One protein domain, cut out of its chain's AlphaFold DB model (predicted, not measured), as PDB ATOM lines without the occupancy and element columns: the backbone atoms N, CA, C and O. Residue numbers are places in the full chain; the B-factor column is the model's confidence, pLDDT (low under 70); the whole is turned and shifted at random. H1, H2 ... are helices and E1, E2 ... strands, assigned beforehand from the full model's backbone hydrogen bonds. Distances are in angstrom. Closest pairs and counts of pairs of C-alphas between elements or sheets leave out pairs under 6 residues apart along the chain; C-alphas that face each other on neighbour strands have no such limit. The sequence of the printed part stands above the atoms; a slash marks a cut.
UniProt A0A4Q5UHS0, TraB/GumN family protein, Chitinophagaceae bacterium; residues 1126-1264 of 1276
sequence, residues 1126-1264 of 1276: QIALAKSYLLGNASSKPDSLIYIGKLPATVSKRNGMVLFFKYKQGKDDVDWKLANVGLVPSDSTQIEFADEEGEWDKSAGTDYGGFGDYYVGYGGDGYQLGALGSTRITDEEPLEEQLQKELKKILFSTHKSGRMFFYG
ATOM      1  N   GLN A1126     -43.494  -6.428   1.121       86.38
ATOM      2  CA  GLN A1126     -42.363  -5.824   1.829       86.38
ATOM      3  C   GLN A1126     -41.617  -4.786   0.966       86.38
ATOM      4  O   GLN A1126     -41.289  -3.706   1.446       86.38
ATOM      5  N   ILE A1127     -41.425  -5.063  -0.331       89.25
ATOM      6  CA  ILE A1127     -40.747  -4.149  -1.269       89.25
ATOM      7  C   ILE A1127     -41.595  -2.899  -1.547       89.25
ATOM      8  O   ILE A1127     -41.062  -1.790  -1.549       89.25
ATOM      9  N   ALA A1128     -42.904  -3.049  -1.778       88.44
ATOM     10  CA  ALA A1128     -43.777  -1.918  -2.099       88.44
ATOM     11  C   ALA A1128     -43.941  -0.956  -0.913       88.44
ATOM     12  O   ALA A1128     -44.006   0.260  -1.108       88.44
ATOM     13  N   LEU A1129     -43.985  -1.496   0.308       87.81
ATOM     14  CA  LEU A1129     -44.031  -0.713   1.541       87.81
ATOM     15  C   LEU A1129     -42.683  -0.033   1.828       87.81
ATOM     16  O   LEU A1129     -42.671   1.158   2.113       87.81
ATOM     17  N   ALA A1130     -41.551  -0.722   1.642       88.06
ATOM     18  CA  ALA A1130     -40.216  -0.132   1.793       88.06
ATOM     19  C   ALA A1130     -39.946   1.003   0.787       88.06
ATOM     20  O   ALA A1130     -39.411   2.051   1.143       88.06
ATOM     21  N   LYS A1131     -40.373   0.835  -0.471       89.75
ATOM     22  CA  LYS A1131     -40.289   1.898  -1.482       89.75
ATOM     23  C   LYS A1131     -41.109   3.126  -1.075       89.75
ATOM     24  O   LYS A1131     -40.660   4.253  -1.250       89.75
ATOM     25  N   SER A1132     -42.311   2.895  -0.545       87.75
ATOM     26  CA  SER A1132     -43.194   3.958  -0.065       87.75
ATOM     27  C   SER A1132     -42.594   4.700   1.129       87.75
ATOM     28  O   SER A1132     -42.618   5.926   1.148       87.75
ATOM     29  N   TYR A1133     -41.982   3.965   2.057       85.44
ATOM     30  CA  TYR A1133     -41.265   4.517   3.200       85.44
ATOM     31  C   TYR A1133     -40.127   5.463   2.772       85.44
ATOM     32  O   TYR A1133     -40.099   6.617   3.188       85.44
ATOM     33  N   LEU A1134     -39.248   5.027   1.856       84.31
ATOM     34  CA  LEU A1134     -38.146   5.863   1.347       84.31
ATOM     35  C   LEU A1134     -38.624   7.164   0.701       84.31
ATOM     36  O   LEU A1134     -38.015   8.210   0.888       84.31
ATOM     37  N   LEU A1135     -39.703   7.096  -0.079       84.19
ATOM     38  CA  LEU A1135     -40.259   8.270  -0.751       84.19
ATOM     39  C   LEU A1135     -41.003   9.201   0.211       84.19
ATOM     40  O   LEU A1135     -41.113  10.386  -0.085       84.19
ATOM     41  N   GLY A1136     -41.520   8.675   1.325       74.88
ATOM     42  CA  GLY A1136     -42.135   9.468   2.388       74.88
ATOM     43  C   GLY A1136     -41.123  10.310   3.166       74.88
ATOM     44  O   GLY A1136     -41.443  11.435   3.529       74.88
ATOM     45  N   ASN A1137     -39.903   9.795   3.347       67.62
ATOM     46  CA  ASN A1137     -38.834  10.449   4.113       67.62
ATOM     47  C   ASN A1137     -37.834  11.245   3.259       67.62
ATOM     48  O   ASN A1137     -36.874  11.804   3.782       67.62
ATOM     49  N   ALA A1138     -38.010  11.271   1.939       67.12
ATOM     50  CA  ALA A1138     -37.133  12.019   1.052       67.12
ATOM     51  C   ALA A1138     -37.459  13.521   1.109       67.12
ATOM     52  O   ALA A1138     -38.613  13.908   0.927       67.12
ATOM     53  N   SER A1139     -36.439  14.373   1.273       61.62
ATOM     54  CA  SER A1139     -36.589  15.839   1.214       61.62
ATOM     55  C   SER A1139     -37.117  16.320  -0.142       61.62
ATOM     56  O   SER A1139     -37.868  17.288  -0.229       61.62
ATOM     57  N   SER A1140     -36.763  15.609  -1.211       71.38
ATOM     58  CA  SER A1140     -37.301  15.802  -2.553       71.38
ATOM     59  C   SER A1140     -37.478  14.456  -3.246       71.38
ATOM     60  O   SER A1140     -36.691  13.525  -3.064       71.38
ATOM     61  N   LYS A1141     -38.547  14.335  -4.037       77.94
ATOM     62  CA  LYS A1141     -38.886  13.080  -4.707       77.94
ATOM     63  C   LYS A1141     -37.822  12.761  -5.772       77.94
ATOM     64  O   LYS A1141     -37.707  13.537  -6.718       77.94
ATOM     65  N   PRO A1142     -37.109  11.625  -5.680       83.69
ATOM     66  CA  PRO A1142     -36.179  11.220  -6.726       83.69
ATOM     67  C   PRO A1142     -36.932  10.895  -8.022       83.69
ATOM     68  O   PRO A1142     -38.035  10.334  -7.980       83.69
ATOM     69  N   ASP A1143     -36.320  11.196  -9.169       86.31
ATOM     70  CA  ASP A1143     -36.835  10.816 -10.492       86.31
ATOM     71  C   ASP A1143     -37.051   9.293 -10.590       86.31
ATOM     72  O   ASP A1143     -38.102   8.810 -11.017       86.31
ATOM     73  N   SER A1144     -36.065   8.530 -10.116       89.44
ATOM     74  CA  SER A1144     -36.022   7.076 -10.246       89.44
ATOM     75  C   SER A1144     -35.649   6.412  -8.921       89.44
ATOM     76  O   SER A1144     -34.682   6.816  -8.286       89.44
ATOM     77  N   LEU A1145     -36.366   5.347  -8.531       92.06
ATOM     78  CA  LEU A1145     -36.067   4.504  -7.360       92.06
ATOM     79  C   LEU A1145     -36.355   3.030  -7.686       92.06
ATOM     80  O   LEU A1145     -37.508   2.644  -7.898       92.06
ATOM     81  N   ILE A1146     -35.307   2.205  -7.734       94.19
ATOM     82  CA  ILE A1146     -35.351   0.827  -8.245       94.19
ATOM     83  C   ILE A1146     -34.781  -0.131  -7.200       94.19
ATOM     84  O   ILE A1146     -33.661   0.059  -6.741       94.19
ATOM     85  N   TYR A1147     -35.522  -1.184  -6.853       94.88
ATOM     86  CA  TYR A1147     -35.029  -2.254  -5.981       94.88
ATOM     87  C   TYR A1147     -33.911  -3.050  -6.667       94.88
ATOM     88  O   TYR A1147     -34.053  -3.435  -7.829       94.88
ATOM     89  N   ILE A1148     -32.817  -3.313  -5.950       95.38
ATOM     90  CA  ILE A1148     -31.625  -3.980  -6.503       95.38
ATOM     91  C   ILE A1148     -31.185  -5.223  -5.731       95.38
ATOM     92  O   ILE A1148     -30.433  -6.026  -6.276       95.38
ATOM     93  N   GLY A1149     -31.656  -5.429  -4.500       93.62
ATOM     94  CA  GLY A1149     -31.306  -6.624  -3.737       93.62
ATOM     95  C   GLY A1149     -31.651  -6.528  -2.259       93.62
ATOM     96  O   GLY A1149     -32.134  -5.506  -1.783       93.62
ATOM     97  N   LYS A1150     -31.391  -7.609  -1.525       93.06
ATOM     98  CA  LYS A1150     -31.514  -7.654  -0.068       93.06
ATOM     99  C   LYS A1150     -30.395  -8.483   0.534       93.06
ATOM    100  O   LYS A1150     -30.005  -9.486  -0.059       93.06
ATOM    101  N   LEU A1151     -29.933  -8.098   1.715       94.25
ATOM    102  CA  LEU A1151     -28.891  -8.806   2.450       94.25
ATOM    103  C   LEU A1151     -29.371  -9.129   3.873       94.25
ATOM    104  O   LEU A1151     -30.093  -8.318   4.456       94.25
ATOM    105  N   PRO A1152     -29.020 -10.302   4.432       93.62
ATOM    106  CA  PRO A1152     -29.325 -10.620   5.821       93.62
ATOM    107  C   PRO A1152     -28.510  -9.733   6.765       93.62
ATOM    108  O   PRO A1152     -27.346  -9.437   6.498       93.62
ATOM    109  N   ALA A1153     -29.117  -9.335   7.877       88.62
ATOM    110  CA  ALA A1153     -28.488  -8.493   8.882       88.62
ATOM    111  C   ALA A1153     -28.949  -8.879  10.288       88.62
ATOM    112  O   ALA A1153     -30.076  -9.347  10.483       88.62
ATOM    113  N   THR A1154     -28.079  -8.639  11.267       81.81
ATOM    114  CA  THR A1154     -28.393  -8.814  12.684       81.81
ATOM    115  C   THR A1154     -28.107  -7.513  13.419       81.81
ATOM    116  O   THR A1154     -26.981  -7.028  13.376       81.81
ATOM    117  N   VAL A1155     -29.112  -6.959  14.096       73.19
ATOM    118  CA  VAL A1155     -28.994  -5.723  14.889       73.19
ATOM    119  C   VAL A1155     -29.595  -5.982  16.266       73.19
ATOM    120  O   VAL A1155     -30.705  -6.502  16.354       73.19
ATOM    121  N   SER A1156     -28.859  -5.694  17.342       68.12
ATOM    122  CA  SER A1156     -29.311  -5.900  18.733       68.12
ATOM    123  C   SER A1156     -29.916  -7.293  18.984       68.12
ATOM    124  O   SER A1156     -30.952  -7.437  19.631       68.12
ATOM    125  N   LYS A1157     -29.272  -8.339  18.434       69.00
ATOM    126  CA  LYS A1157     -29.687  -9.763  18.476       69.00
ATOM    127  C   LYS A1157     -30.955 -10.118  17.677       69.00
ATOM    128  O   LYS A1157     -31.391 -11.268  17.723       69.00
ATOM    129  N   ARG A1158     -31.531  -9.186  16.909       75.62
ATOM    130  CA  ARG A1158     -32.640  -9.449  15.976       75.62
ATOM    131  C   ARG A1158     -32.096  -9.811  14.600       75.62
ATOM    132  O   ARG A1158     -31.265  -9.084  14.071       75.62
ATOM    133  N   ASN A1159     -32.589 -10.901  14.014       85.88
ATOM    134  CA  ASN A1159     -32.245 -11.315  12.652       85.88
ATOM    135  C   ASN A1159     -33.316 -10.839  11.668       85.88
ATOM    136  O   ASN A1159     -34.505 -11.076  11.886       85.88
ATOM    137  N   GLY A1160     -32.891 -10.225  10.572       88.56
ATOM    138  CA  GLY A1160     -33.778  -9.758   9.514       88.56
ATOM    139  C   GLY A1160     -33.027  -9.498   8.215       88.56
ATOM    140  O   GLY A1160     -31.950 -10.047   7.980       88.56
ATOM    141  N   MET A1161     -33.605  -8.657   7.366       89.81
ATOM    142  CA  MET A1161     -33.053  -8.273   6.072       89.81
ATOM    143  C   MET A1161     -32.914  -6.751   5.979       89.81
ATOM    144  O   MET A1161     -33.714  -6.004   6.542       89.81
ATOM    145  N   VAL A1162     -31.926  -6.299   5.215       90.62
ATOM    146  CA  VAL A1162     -31.827  -4.926   4.709       90.62
ATOM    147  C   VAL A1162     -32.082  -4.972   3.210       90.62
ATOM    148  O   VAL A1162     -31.429  -5.718   2.478       90.62
ATOM    149  N   LEU A1163     -33.073  -4.212   2.759       92.50
ATOM    150  CA  LEU A1163     -33.434  -4.050   1.358       92.50
ATOM    151  C   LEU A1163     -32.643  -2.886   0.769       92.50
ATOM    152  O   LEU A1163     -32.579  -1.818   1.372       92.50
ATOM    153  N   PHE A1164     -32.099  -3.072  -0.429       94.31
ATOM    154  CA  PHE A1164     -31.335  -2.068  -1.153       94.31
ATOM    155  C   PHE A1164     -32.064  -1.613  -2.409       94.31
ATOM    156  O   PHE A1164     -32.639  -2.404  -3.168       94.31
ATOM    157  N   PHE A1165     -31.974  -0.312  -2.645       94.69
ATOM    158  CA  PHE A1165     -32.499   0.378  -3.806       94.69
ATOM    159  C   PHE A1165     -31.387   1.225  -4.427       94.69
ATOM    160  O   PHE A1165     -30.470   1.663  -3.736       94.69
ATOM    161  N   LYS A1166     -31.478   1.476  -5.731       94.00
ATOM    162  CA  LYS A1166     -30.719   2.535  -6.395       94.00
ATOM    163  C   LYS A1166     -31.644   3.668  -6.797       94.00
ATOM    164  O   LYS A1166     -32.775   3.406  -7.215       94.00
ATOM    165  N   TYR A1167     -31.161   4.900  -6.707       92.44
ATOM    166  CA  TYR A1167     -31.930   6.078  -7.083       92.44
ATOM    167  C   TYR A1167     -31.107   7.121  -7.848       92.44
ATOM    168  O   TYR A1167     -29.875   7.099  -7.805       92.44
ATOM    169  N   LYS A1168     -31.817   8.004  -8.557       90.12
ATOM    170  CA  LYS A1168     -31.303   9.238  -9.171       90.12
ATOM    171  C   LYS A1168     -32.142  10.413  -8.692       90.12
ATOM    172  O   LYS A1168     -33.362  10.262  -8.591       90.12
ATOM    173  N   GLN A1169     -31.506  11.544  -8.394       84.19
ATOM    174  CA  GLN A1169     -32.222  12.722  -7.920       84.19
ATOM    175  C   GLN A1169     -32.888  13.425  -9.103       84.19
ATOM    176  O   GLN A1169     -34.110  13.544  -9.133       84.19
ATOM    177  N   GLY A1170     -32.088  13.797 -10.102       83.19
ATOM    178  CA  GLY A1170     -32.535  14.310 -11.391       83.19
ATOM    179  C   GLY A1170     -32.480  13.250 -12.491       83.19
ATOM    180  O   GLY A1170     -31.678  12.314 -12.451       83.19
ATOM    181  N   LYS A1171     -33.312  13.420 -13.520       79.50
ATOM    182  CA  LYS A1171     -33.318  12.564 -14.718       79.50
ATOM    183  C   LYS A1171     -31.959  12.557 -15.439       79.50
ATOM    184  O   LYS A1171     -31.546  11.515 -15.952       79.50
ATOM    185  N   ASP A1172     -31.260  13.693 -15.408       80.31
ATOM    186  CA  ASP A1172     -29.955  13.903 -16.050       80.31
ATOM    187  C   ASP A1172     -28.756  13.584 -15.142       80.31
ATOM    188  O   ASP A1172     -27.607  13.691 -15.575       80.31
ATOM    189  N   ASP A1173     -28.993  13.136 -13.902       80.38
ATOM    190  CA  ASP A1173     -27.908  12.693 -13.028       80.38
ATOM    191  C   ASP A1173     -27.169  11.520 -13.671       80.38
ATOM    192  O   ASP A1173     -27.765  10.509 -14.060       80.38
ATOM    193  N   VAL A1174     -25.847  11.629 -13.755       80.50
ATOM    194  CA  VAL A1174     -25.006  10.578 -14.340       80.50
ATOM    195  C   VAL A1174     -24.908   9.377 -13.395       80.50
ATOM    196  O   VAL A1174     -25.006   8.230 -13.834       80.50
ATOM    197  N   ASP A1175     -24.810   9.639 -12.090       85.62
ATOM    198  CA  ASP A1175     -24.492   8.632 -11.078       85.62
ATOM    199  C   ASP A1175     -25.748   8.068 -10.397       85.62
ATOM    200  O   ASP A1175     -26.603   8.809  -9.910       85.62
ATOM    201  N   TRP A1176     -25.835   6.739 -10.290       92.19
ATOM    202  CA  TRP A1176     -26.798   6.081  -9.400       92.19
ATOM    203  C   TRP A1176     -26.282   6.109  -7.961       92.19
ATOM    204  O   TRP A1176     -25.108   5.832  -7.723       92.19
ATOM    205  N   LYS A1177     -27.159   6.371  -6.993       91.94
ATOM    206  CA  LYS A1177     -26.840   6.317  -5.559       91.94
ATOM    207  C   LYS A1177     -27.591   5.184  -4.862       91.94
ATOM    208  O   LYS A1177     -28.649   4.766  -5.332       91.94
ATOM    209  N   LEU A1178     -27.050   4.686  -3.752       91.31
ATOM    210  CA  LEU A1178     -27.670   3.642  -2.934       91.31
ATOM    211  C   LEU A1178     -28.659   4.223  -1.917       91.31
ATOM    212  O   LEU A1178     -28.411   5.249  -1.293       91.31
ATOM    213  N   ALA A1179     -29.766   3.518  -1.719       90.06
ATOM    214  CA  ALA A1179     -30.741   3.738  -0.660       90.06
ATOM    215  C   ALA A1179     -31.058   2.402   0.020       90.06
ATOM    216  O   ALA A1179     -30.912   1.338  -0.594       90.06
ATOM    217  N   ASN A1180     -31.485   2.437   1.281       89.75
ATOM    218  CA  ASN A1180     -31.715   1.219   2.054       89.75
ATOM    219  C   ASN A1180     -32.937   1.313   2.976       89.75
ATOM    220  O   ASN A1180     -33.301   2.401   3.412       89.75
ATOM    221  N   VAL A1181     -33.553   0.165   3.272       87.44
ATOM    222  CA  VAL A1181     -34.618   0.011   4.278       87.44
ATOM    223  C   VAL A1181     -34.375  -1.264   5.075       87.44
ATOM    224  O   VAL A1181     -34.181  -2.332   4.495       87.44
ATOM    225  N   GLY A1182     -34.418  -1.178   6.399       78.38
ATOM    226  CA  GLY A1182     -34.221  -2.304   7.311       78.38
ATOM    227  C   GLY A1182     -34.571  -1.897   8.747       78.38
ATOM    228  O   GLY A1182     -35.081  -0.818   8.970       78.38
ATOM    229  N   LEU A1183     -34.328  -2.703   9.769       81.25
ATOM    230  CA  LEU A1183     -34.196  -4.146   9.699       81.25
ATOM    231  C   LEU A1183     -35.612  -4.699   9.502       81.25
ATOM    232  O   LEU A1183     -36.444  -4.553  10.390       81.25
ATOM    233  N   VAL A1184     -35.899  -5.331   8.363       85.12
ATOM    234  CA  VAL A1184     -37.226  -5.926   8.112       85.12
ATOM    235  C   VAL A1184     -37.219  -7.427   8.440       85.12
ATOM    236  O   VAL A1184     -36.178  -8.070   8.275       85.12
ATOM    237  N   PRO A1185     -38.337  -8.035   8.879       84.75
ATOM    238  CA  PRO A1185     -38.392  -9.472   9.145       84.75
ATOM    239  C   PRO A1185     -38.058 -10.329   7.915       84.75
ATOM    240  O   PRO A1185     -38.309  -9.949   6.769       84.75
ATOM    241  N   SER A1186     -37.546 -11.542   8.143       84.44
ATOM    242  CA  SER A1186     -37.289 -12.509   7.062       84.44
ATOM    243  C   SER A1186     -38.569 -12.986   6.360       84.44
ATOM    244  O   SER A1186     -38.517 -13.414   5.206       84.44
ATOM    245  N   ASP A1187     -39.712 -12.909   7.047       82.38
ATOM    246  CA  ASP A1187     -41.031 -13.136   6.463       82.38
ATOM    247  C   ASP A1187     -41.389 -11.977   5.520       82.38
ATOM    248  O   ASP A1187     -41.678 -10.867   5.957       82.38
ATOM    249  N   SER A1188     -41.415 -12.246   4.212       73.06
ATOM    250  CA  SER A1188     -41.712 -11.248   3.174       73.06
ATOM    251  C   SER A1188     -43.143 -10.696   3.205       73.06
ATOM    252  O   SER A1188     -43.468  -9.805   2.418       73.06
ATOM    253  N   THR A1189     -44.014 -11.236   4.064       69.00
ATOM    254  CA  THR A1189     -45.373 -10.723   4.305       69.00
ATOM    255  C   THR A1189     -45.433  -9.702   5.449       69.00
ATOM    256  O   THR A1189     -46.467  -9.059   5.662       69.00
ATOM    257  N   GLN A1190     -44.314  -9.510   6.155       70.25
ATOM    258  CA  GLN A1190     -44.154  -8.573   7.261       70.25
ATOM    259  C   GLN A1190     -43.092  -7.529   6.908       70.25
ATOM    260  O   GLN A1190     -42.070  -7.835   6.294       70.25
ATOM    261  N   ILE A1191     -43.329  -6.278   7.292       69.44
ATOM    262  CA  ILE A1191     -42.327  -5.206   7.181       69.44
ATOM    263  C   ILE A1191     -41.772  -4.782   8.548       69.44
ATOM    264  O   ILE A1191     -40.697  -4.207   8.612       69.44
ATOM    265  N   GLU A1192     -42.445  -5.160   9.634       71.00
ATOM    266  CA  GLU A1192     -42.119  -4.812  11.021       71.00
ATOM    267  C   GLU A1192     -42.209  -6.063  11.898       71.00
ATOM    268  O   GLU A1192     -42.971  -6.984  11.581       71.00
ATOM    269  N   PHE A1193     -41.469  -6.097  13.007       70.38
ATOM    270  CA  PHE A1193     -41.556  -7.185  13.982       70.38
ATOM    271  C   PHE A1193     -42.858  -7.076  14.808       70.38
ATOM    272  O   PHE A1193     -43.410  -5.993  15.004       70.38
ATOM    273  N   ALA A1194     -43.392  -8.214  15.268       57.81
ATOM    274  CA  ALA A1194     -44.737  -8.309  15.858       57.81
ATOM    275  C   ALA A1194     -44.918  -7.578  17.208       57.81
ATOM    276  O   ALA A1194     -46.056  -7.321  17.602       57.81
ATOM    277  N   ASP A1195     -43.823  -7.220  17.882       54.06
ATOM    278  CA  ASP A1195     -43.815  -6.728  19.268       54.06
ATOM    279  C   ASP A1195     -43.933  -5.190  19.375       54.06
ATOM    280  O   ASP A1195     -43.806  -4.624  20.459       54.06
ATOM    281  N   GLU A1196     -44.172  -4.492  18.261       52.75
ATOM    282  CA  GLU A1196     -44.116  -3.027  18.185       52.75
ATOM    283  C   GLU A1196     -45.519  -2.393  18.189       52.75
ATOM    284  O   GLU A1196     -46.159  -2.227  17.140       52.75
ATOM    285  N   GLU A1197     -45.982  -1.973  19.374       37.88
ATOM    286  CA  GLU A1197     -46.938  -0.864  19.502       37.88
ATOM    287  C   GLU A1197     -46.202   0.464  19.195       37.88
ATOM    288  O   GLU A1197     -45.845   1.214  20.092       37.88
ATOM    289  N   GLY A1198     -45.974   0.754  17.906       40.91
ATOM    290  CA  GLY A1198     -45.764   2.124  17.405       40.91
ATOM    291  C   GLY A1198     -44.357   2.744  17.473       40.91
ATOM    292  O   GLY A1198     -44.266   3.934  17.750       40.91
ATOM    293  N   GLU A1199     -43.275   2.009  17.184       44.97
ATOM    294  CA  GLU A1199     -41.896   2.525  17.346       44.97
ATOM    295  C   GLU A1199     -40.969   2.376  16.117       44.97
ATOM    296  O   GLU A1199     -39.798   2.046  16.269       44.97
ATOM    297  N   TRP A1200     -41.428   2.678  14.893       39.91
ATOM    298  CA  TRP A1200     -40.471   2.999  13.809       39.91
ATOM    299  C   TRP A1200     -39.906   4.428  13.990       39.91
ATOM    300  O   TRP A1200     -38.741   4.688  13.703       39.91
ATOM    301  N   ASP A1201     -40.698   5.341  14.561       37.88
ATOM    302  CA  ASP A1201     -40.413   6.785  14.593       37.88
ATOM    303  C   ASP A1201     -39.403   7.212  15.672       37.88
ATOM    304  O   ASP A1201     -38.642   8.147  15.483       37.88
ATOM    305  N   LYS A1202     -39.305   6.473  16.786       38.62
ATOM    306  CA  LYS A1202     -38.284   6.734  17.823       38.62
ATOM    307  C   LYS A1202     -36.889   6.220  17.457       38.62
ATOM    308  O   LYS A1202     -35.945   6.420  18.217       38.62
ATOM    309  N   SER A1203     -36.763   5.497  16.340       37.12
ATOM    310  CA  SER A1203     -35.464   5.019  15.855       37.12
ATOM    311  C   SER A1203     -34.704   6.088  15.054       37.12
ATOM    312  O   SER A1203     -33.484   5.984  14.948       37.12
ATOM    313  N   ALA A1204     -35.397   7.144  14.602       33.81
ATOM    314  CA  ALA A1204     -34.826   8.444  14.252       33.81
ATOM    315  C   ALA A1204     -34.844   9.328  15.514       33.81
ATOM    316  O   ALA A1204     -35.829   9.363  16.249       33.81
ATOM    317  N   GLY A1205     -33.717   9.943  15.855       37.59
ATOM    318  CA  GLY A1205     -33.477  10.484  17.187       37.59
ATOM    319  C   GLY A1205     -34.123  11.845  17.392       37.59
ATOM    320  O   GLY A1205     -33.475  12.870  17.246       37.59
ATOM    321  N   THR A1206     -35.358  11.865  17.875       27.80
ATOM    322  CA  THR A1206     -35.883  13.035  18.587       27.80
ATOM    323  C   THR A1206     -36.085  12.661  20.047       27.80
ATOM    324  O   THR A1206     -37.159  12.192  20.430       27.80
ATOM    325  N   ASP A1207     -35.032  12.821  20.857       31.02
ATOM    326  CA  ASP A1207     -35.145  12.733  22.314       31.02
ATOM    327  C   ASP A1207     -35.305  14.133  22.924       31.02
ATOM    328  O   ASP A1207     -34.774  15.132  22.440       31.02
ATOM    329  N   TYR A1208     -36.139  14.190  23.954       29.02
ATOM    330  CA  TYR A1208     -36.854  15.372  24.421       29.02
ATOM    331  C   TYR A1208     -35.950  16.371  25.167       29.02
ATOM    332  O   TYR A1208     -35.241  16.009  26.103       29.02
ATOM    333  N   GLY A1209     -36.057  17.659  24.818       28.89
ATOM    334  CA  GLY A1209     -35.430  18.768  25.542       28.89
ATOM    335  C   GLY A1209     -36.079  19.064  26.903       28.89
ATOM    336  O   GLY A1209     -37.306  19.081  27.039       28.89
ATOM    337  N   GLY A1210     -35.231  19.333  27.904       22.45
ATOM    338  CA  GLY A1210     -35.614  19.801  29.237       22.45
ATOM    339  C   GLY A1210     -34.420  19.899  30.199       22.45
ATOM    340  O   GLY A1210     -33.986  18.894  30.745       22.45
ATOM    341  N   PHE A1211     -33.936  21.128  30.427       24.67
ATOM    342  CA  PHE A1211     -32.970  21.550  31.462       24.67
ATOM    343  C   PHE A1211     -31.608  20.825  31.495       24.67
ATOM    344  O   PHE A1211     -31.326  20.004  32.367       24.67
ATOM    345  N   GLY A1212     -30.710  21.229  30.590       26.05
ATOM    346  CA  GLY A1212     -29.303  20.812  30.623       26.05
ATOM    347  C   GLY A1212     -28.417  21.231  29.443       26.05
ATOM    348  O   GLY A1212     -27.298  20.728  29.361       26.05
ATOM    349  N   ASP A1213     -28.856  22.142  28.562       26.92
ATOM    350  CA  ASP A1213     -28.162  22.514  27.308       26.92
ATOM    351  C   ASP A1213     -26.913  23.402  27.493       26.92
ATOM    352  O   ASP A1213     -26.719  24.426  26.843       26.92
ATOM    353  N   TYR A1214     -26.013  22.970  28.374       27.33
ATOM    354  CA  TYR A1214     -24.581  23.280  28.301       27.33
ATOM    355  C   TYR A1214     -23.710  22.021  28.162       27.33
ATOM    356  O   TYR A1214     -22.484  22.121  28.106       27.33
ATOM    357  N   TYR A1215     -24.324  20.840  28.049       29.20
ATOM    358  CA  TYR A1215     -23.650  19.604  27.679       29.20
ATOM    359  C   TYR A1215     -24.199  19.130  26.338       29.20
ATOM    360  O   TYR A1215     -25.350  18.731  26.255       29.20
ATOM    361  N   VAL A1216     -23.347  19.257  25.314       30.59
ATOM    362  CA  VAL A1216     -23.324  18.558  24.017       30.59
ATOM    363  C   VAL A1216     -24.533  17.647  23.794       30.59
ATOM    364  O   VAL A1216     -24.672  16.664  24.509       30.59
ATOM    365  N   GLY A1217     -25.352  17.931  22.776       28.59
ATOM    366  CA  GLY A1217     -26.434  17.052  22.332       28.59
ATOM    367  C   GLY A1217     -25.935  15.621  22.109       28.59
ATOM    368  O   GLY A1217     -25.413  15.270  21.051       28.59
ATOM    369  N   TYR A1218     -26.062  14.786  23.138       37.81
ATOM    370  CA  TYR A1218     -25.685  13.380  23.133       37.81
ATOM    371  C   TYR A1218     -26.875  12.566  22.630       37.81
ATOM    372  O   TYR A1218     -27.463  11.776  23.353       37.81
ATOM    373  N   GLY A1219     -27.226  12.776  21.365       34.75
ATOM    374  CA  GLY A1219     -28.374  12.127  20.743       34.75
ATOM    375  C   GLY A1219     -28.486  12.454  19.263       34.75
ATOM    376  O   GLY A1219     -29.567  12.763  18.795       34.75
ATOM    377  N   GLY A1220     -27.372  12.439  18.522       36.00
ATOM    378  CA  GLY A1220     -27.460  12.454  17.063       36.00
ATOM    379  C   GLY A1220     -28.266  11.242  16.597       36.00
ATOM    380  O   GLY A1220     -28.002  10.132  17.079       36.00
ATOM    381  N   ASP A1221     -29.198  11.462  15.672       40.25
ATOM    382  CA  ASP A1221     -30.117  10.478  15.096       40.25
ATOM    383  C   ASP A1221     -29.522   9.067  15.026       40.25
ATOM    384  O   ASP A1221     -28.507   8.823  14.362       40.25
ATOM    385  N   GLY A1222     -30.110   8.143  15.788       41.12
ATOM    386  CA  GLY A1222     -29.780   6.726  15.727       41.12
ATOM    387  C   GLY A1222     -30.126   6.131  14.357       41.12
ATOM    388  O   GLY A1222     -30.927   6.676  13.611       41.12
ATOM    389  N   TYR A1223     -29.477   5.016  14.010       49.81
ATOM    390  CA  TYR A1223     -29.977   3.984  13.089       49.81
ATOM    391  C   TYR A1223     -30.868   4.442  11.909       49.81
ATOM    392  O   TYR A1223     -32.071   4.200  11.906       49.81
ATOM    393  N   GLN A1224     -30.298   4.978  10.826       57.16
ATOM    394  CA  GLN A1224     -31.090   5.297   9.625       57.16
ATOM    395  C   GLN A1224     -31.229   4.100   8.676       57.16
ATOM    396  O   GLN A1224     -30.739   4.090   7.544       57.16
ATOM    397  N   LEU A1225     -31.918   3.061   9.141       66.31
ATOM    398  CA  LEU A1225     -32.371   1.985   8.271       66.31
ATOM    399  C   LEU A1225     -33.652   2.429   7.556       66.31
ATOM    400  O   LEU A1225     -34.765   2.139   7.987       66.31
ATOM    401  N   GLY A1226     -33.496   3.181   6.468       71.06
ATOM    402  CA  GLY A1226     -34.647   3.815   5.833       71.06
ATOM    403  C   GLY A1226     -34.387   5.175   5.198       71.06
ATOM    404  O   GLY A1226     -35.209   6.080   5.329       71.06
ATOM    405  N   ALA A1227     -33.250   5.343   4.532       75.56
ATOM    406  CA  ALA A1227     -32.841   6.634   3.997       75.56
ATOM    407  C   ALA A1227     -32.304   6.530   2.563       75.56
ATOM    408  O   ALA A1227     -31.819   5.481   2.114       75.56
ATOM    409  N   LEU A1228     -32.394   7.653   1.847       80.75
ATOM    410  CA  LEU A1228     -31.672   7.875   0.597       80.75
ATOM    411  C   LEU A1228     -30.218   8.217   0.945       80.75
ATOM    412  O   LEU A1228     -29.969   9.205   1.624       80.75
ATOM    413  N   GLY A1229     -29.262   7.393   0.519       76.12
ATOM    414  CA  GLY A1229     -27.842   7.596   0.822       76.12
ATOM    415  C   GLY A1229     -27.088   8.370  -0.234       76.12
ATOM    416  O   GLY A1229     -27.532   8.492  -1.373       76.12
ATOM    417  N   SER A1230     -25.899   8.860   0.110       79.00
ATOM    418  CA  SER A1230     -25.027   9.549  -0.849       79.00
ATOM    419  C   SER A1230     -23.998   8.639  -1.537       79.00
ATOM    420  O   SER A1230     -23.331   9.081  -2.478       79.00
ATOM    421  N   THR A1231     -23.883   7.367  -1.127       86.31
ATOM    422  CA  THR A1231     -22.953   6.398  -1.731       86.31
ATOM    423  C   THR A1231     -23.294   6.175  -3.207       86.31
ATOM    424  O   THR A1231     -24.370   5.673  -3.534       86.31
ATOM    425  N   ARG A1232     -22.358   6.524  -4.097       89.62
ATOM    426  CA  ARG A1232     -22.469   6.304  -5.546       89.62
ATOM    427  C   ARG A1232     -22.182   4.845  -5.897       89.62
ATOM    428  O   ARG A1232     -21.278   4.244  -5.324       89.62
ATOM    429  N   ILE A1233     -22.927   4.314  -6.858       90.88
ATOM    430  CA  ILE A1233     -22.686   3.007  -7.470       90.88
ATOM    431  C   ILE A1233     -21.683   3.197  -8.605       90.88
ATOM    432  O   ILE A1233     -21.889   4.059  -9.460       90.88
ATOM    433  N   THR A1234     -20.621   2.396  -8.625       88.50
ATOM    434  CA  THR A1234     -19.600   2.431  -9.683       88.50
ATOM    435  C   THR A1234     -19.633   1.155 -10.521       88.50
ATOM    436  O   THR A1234     -20.050   0.103 -10.040       88.50
ATOM    437  N   ASP A1235     -19.170   1.227 -11.770       87.06
ATOM    438  CA  ASP A1235     -19.025   0.042 -12.635       87.06
ATOM    439  C   ASP A1235     -17.692  -0.703 -12.398       87.06
ATOM    440  O   ASP A1235     -17.451  -1.761 -12.976       87.06
ATOM    441  N   GLU A1236     -16.814  -0.156 -11.548       86.56
ATOM    442  CA  GLU A1236     -15.478  -0.699 -11.261       86.56
ATOM    443  C   GLU A1236     -15.508  -1.917 -10.321       86.56
ATOM    444  O   GLU A1236     -14.583  -2.728 -10.336       86.56
ATOM    445  N   GLU A1237     -16.570  -2.070  -9.522       88.75
ATOM    446  CA  GLU A1237     -16.728  -3.154  -8.548       88.75
ATOM    447  C   GLU A1237     -18.057  -3.907  -8.757       88.75
ATOM    448  O   GLU A1237     -19.067  -3.290  -9.103       88.75
ATOM    449  N   PRO A1238     -18.135  -5.229  -8.501       93.56
ATOM    450  CA  PRO A1238     -19.401  -5.957  -8.555       93.56
ATOM    451  C   PRO A1238     -20.442  -5.371  -7.593       93.56
ATOM    452  O   PRO A1238     -20.144  -5.100  -6.430       93.56
ATOM    453  N   LEU A1239     -21.694  -5.241  -8.048       90.81
ATOM    454  CA  LEU A1239     -22.773  -4.650  -7.246       90.81
ATOM    455  C   LEU A1239     -22.939  -5.337  -5.882       90.81
ATOM    456  O   LEU A1239     -23.118  -4.662  -4.877       90.81
ATOM    457  N   GLU A1240     -22.843  -6.667  -5.829       92.62
ATOM    458  CA  GLU A1240     -22.950  -7.422  -4.576       92.62
ATOM    459  C   GLU A1240     -21.876  -7.015  -3.553       92.62
ATOM    460  O   GLU A1240     -22.184  -6.863  -2.373       92.62
ATOM    461  N   GLU A1241     -20.643  -6.759  -3.998       90.88
ATOM    462  CA  GLU A1241     -19.558  -6.297  -3.128       90.88
ATOM    463  C   GLU A1241     -19.831  -4.882  -2.600       90.88
ATOM    464  O   GLU A1241     -19.655  -4.616  -1.409       90.88
ATOM    465  N   GLN A1242     -20.339  -3.994  -3.459       92.56
ATOM    466  CA  GLN A1242     -20.747  -2.645  -3.064       92.56
ATOM    467  C   GLN A1242     -21.883  -2.679  -2.025       92.56
ATOM    468  O   GLN A1242     -21.823  -1.955  -1.029       92.56
ATOM    469  N   LEU A1243     -22.881  -3.559  -2.196       93.44
ATOM    470  CA  LEU A1243     -23.971  -3.734  -1.227       93.44
ATOM    471  C   LEU A1243     -23.473  -4.270   0.120       93.44
ATOM    472  O   LEU A1243     -23.937  -3.816   1.163       93.44
ATOM    473  N   GLN A1244     -22.514  -5.199   0.121       92.12
ATOM    474  CA  GLN A1244     -21.899  -5.711   1.353       92.12
ATOM    475  C   GLN A1244     -21.098  -4.625   2.085       92.12
ATOM    476  O   GLN A1244     -21.199  -4.498   3.307       92.12
ATOM    477  N   LYS A1245     -20.335  -3.799   1.350       89.62
ATOM    478  CA  LYS A1245     -19.619  -2.641   1.912       89.62
ATOM    479  C   LYS A1245     -20.590  -1.637   2.529       89.62
ATOM    480  O   LYS A1245     -20.337  -1.144   3.627       89.62
ATOM    481  N   GLU A1246     -21.702  -1.357   1.855       89.00
ATOM    482  CA  GLU A1246     -22.706  -0.424   2.363       89.00
ATOM    483  C   GLU A1246     -23.451  -0.987   3.577       89.00
ATOM    484  O   GLU A1246     -23.581  -0.292   4.583       89.00
ATOM    485  N   LEU A1247     -23.838  -2.269   3.551       89.62
ATOM    486  CA  LEU A1247     -24.408  -2.944   4.716       89.62
ATOM    487  C   LEU A1247     -23.468  -2.856   5.920       89.62
ATOM    488  O   LEU A1247     -23.915  -2.561   7.023       89.62
ATOM    489  N   LYS A1248     -22.164  -3.068   5.719       87.81
ATOM    490  CA  LYS A1248     -21.178  -2.953   6.795       87.81
ATOM    491  C   LYS A1248     -21.153  -1.549   7.407       87.81
ATOM    492  O   LYS A1248     -21.152  -1.441   8.627       87.81
ATOM    493  N   LYS A1249     -21.174  -0.483   6.597       85.56
ATOM    494  CA  LYS A1249     -21.237   0.899   7.116       85.56
ATOM    495  C   LYS A1249     -22.514   1.146   7.915       85.56
ATOM    496  O   LYS A1249     -22.443   1.703   9.007       85.56
ATOM    497  N   ILE A1250     -23.658   0.695   7.395       81.06
ATOM    498  CA  ILE A1250     -24.957   0.795   8.070       81.06
ATOM    499  C   ILE A1250     -24.890   0.085   9.430       81.06
ATOM    500  O   ILE A1250     -25.215   0.685  10.451       81.06
ATOM    501  N   LEU A1251     -24.380  -1.149   9.462       82.44
ATOM    502  CA  LEU A1251     -24.224  -1.939  10.684       82.44
ATOM    503  C   LEU A1251     -23.167  -1.398  11.652       82.44
ATOM    504  O   LEU A1251     -23.209  -1.744  12.818       82.44
ATOM    505  N   PHE A1252     -22.209  -0.583  11.216       84.81
ATOM    506  CA  PHE A1252     -21.311   0.116  12.142       84.81
ATOM    507  C   PHE A1252     -21.968   1.377  12.697       84.81
ATOM    508  O   PHE A1252     -21.768   1.708  13.860       84.81
ATOM    509  N   SER A1253     -22.777   2.072  11.893       77.81
ATOM    510  CA  SER A1253     -23.467   3.300  12.308       77.81
ATOM    511  C   SER A1253     -24.530   3.085  13.393       77.81
ATOM    512  O   SER A1253     -24.992   4.049  13.999       77.81
ATOM    513  N   THR A1254     -24.869   1.824  13.675       74.19
ATOM    514  CA  THR A1254     -25.660   1.409  14.838       74.19
ATOM    515  C   THR A1254     -24.958   1.731  16.161       74.19
ATOM    516  O   THR A1254     -25.609   1.995  17.169       74.19
ATOM    517  N   HIS A1255     -23.624   1.747  16.162       76.12
ATOM    518  CA  HIS A1255     -22.795   2.107  17.306       76.12
ATOM    519  C   HIS A1255     -22.336   3.561  17.200       76.12
ATOM    520  O   HIS A1255     -22.037   4.069  16.113       76.12
ATOM    521  N   LYS A1256     -22.230   4.249  18.343       75.31
ATOM    522  CA  LYS A1256     -21.785   5.651  18.369       75.31
ATOM    523  C   LYS A1256     -20.352   5.774  17.850       75.31
ATOM    524  O   LYS A1256     -20.092   6.633  17.005       75.31
ATOM    525  N   SER A1257     -19.454   4.888  18.282       80.88
ATOM    526  CA  SER A1257     -18.085   4.854  17.761       80.88
ATOM    527  C   SER A1257     -18.026   4.486  16.278       80.88
ATOM    528  O   SER A1257     -17.296   5.132  15.534       80.88
ATOM    529  N   GLY A1258     -18.842   3.535  15.811       84.38
ATOM    530  CA  GLY A1258     -18.862   3.102  14.411       84.38
ATOM    531  C   GLY A1258     -19.380   4.153  13.426       84.38
ATOM    532  O   GLY A1258     -18.895   4.243  12.295       84.38
ATOM    533  N   ARG A1259     -20.317   5.001  13.857       77.69
ATOM    534  CA  ARG A1259     -20.740   6.186  13.098       77.69
ATOM    535  C   ARG A1259     -19.585   7.169  12.925       77.69
ATOM    536  O   ARG A1259     -19.269   7.538  11.794       77.69
ATOM    537  N   MET A1260     -18.921   7.531  14.023       81.50
ATOM    538  CA  MET A1260     -17.762   8.424  13.970       81.50
ATOM    539  C   MET A1260     -16.609   7.801  13.181       81.50
ATOM    540  O   MET A1260     -15.944   8.507  12.439       81.50
ATOM    541  N   PHE A1261     -16.426   6.483  13.261       86.56
ATOM    542  CA  PHE A1261     -15.384   5.745  12.554       86.56
ATOM    543  C   PHE A1261     -15.438   5.933  11.032       86.56
ATOM    544  O   PHE A1261     -14.389   6.123  10.411       86.56
ATOM    545  N   PHE A1262     -16.628   5.876  10.418       78.44
ATOM    546  CA  PHE A1262     -16.787   6.017   8.964       78.44
ATOM    547  C   PHE A1262     -17.020   7.454   8.491       78.44
ATOM    548  O   PHE A1262     -16.596   7.778   7.378       78.44
ATOM    549  N   TYR A1263     -17.691   8.287   9.290       69.94
ATOM    550  CA  TYR A1263     -18.171   9.602   8.849       69.94
ATOM    551  C   TYR A1263     -17.429  10.791   9.493       69.94
ATOM    552  O   TYR A1263     -17.416  11.880   8.920       69.94
ATOM    553  N   GLY A1264     -16.708  10.581  10.601       67.94
ATOM    554  CA  GLY A1264     -16.023  11.649  11.342       67.94
ATOM    555  C   GLY A1264     -16.997  12.698  11.898       67.94
ATOM    556  O   GLY A1264     -18.155  12.385  12.148       67.94
TER     557      GLY A1264
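What this domain is: This is residues 1126 to 1264 of the 1276 residues of the protein "TraB/GumN family protein" of Chitinophagaceae bacterium (UniProt A0A4Q5UHS0). A strongly twisted sheet of four strands forms the middle of this model, with H1 packed over one face and H2 over the other, where the sheet curls round H2; H3 folds back from the end of H2. The link from E3 to E4 makes a long loop, of which residues 1210 to 1216 stick out. The printed part has 139 residues with three named helices and four named strands, in the order H1 E1 E2 E3 E4 H2 H3; its class is mixed. The sheet's order E1 E2 E3 E4 is a meander, each strand the antiparallel neighbour of the one before. The whole is compact, with a radius of gyration of the C-alphas of 16.0 A and spans of 49 by 34 by 27 A.

Where its parts are: Find C-alpha 1126 at (-42.363, -5.824, 1.829); from there H1 runs to residue 1136, 15.3 A. Next come E1, residues 1144 to 1155, 29.1 A, which bends by 74 degrees at residue 1152, and E2, residues 1158 to 1168, 31.4 A. E3 is residues 1177 to 1184, 21.1 A, and E4 residues 1226 to 1232, 16.9 A. H2, residues 1239 to 1253, runs 21.1 A; H3, residues 1256 to 1263, 10.9 A, ends at C-alpha 1263 (-18.171, 9.602, 8.849).

How they stand to each other: Look across the sheet at N 1151 and O 1162, 2.9 A, in the hairpin E1 and E2; N 1163 and O 1181, 2.8 A, in E2 and E3; N 1229 and O 1178, 2.9 A, in E3 and E4. H1 is on the sheet at a height of 8.1 A; its closest C-alphas with E4 are Leu 1134 and Ala 1227, 6.0 A. H2 is on the opposite face, closest to E1 at C-alphas Val 1155 and Leu 1251, 7.4 A. H3 is not on the sheet; it touches residues 1249 to 1253 of H2, closest at C-alphas Ser 1253 and Arg 1259, 4.0 A. In H1, H2 and H3 every O i to N i+4 pair is within hydrogen-bond range.

The domain as a whole: The C-alphas farthest apart are Phe 1211 and Glu 1236, 51.2 A. The printed part has no cut, and the link E3 to E4, 41 residues, is long. Look for pLDDT under 70 in residues 1194 to 1225, among others; the mean of the printed part is 73.3.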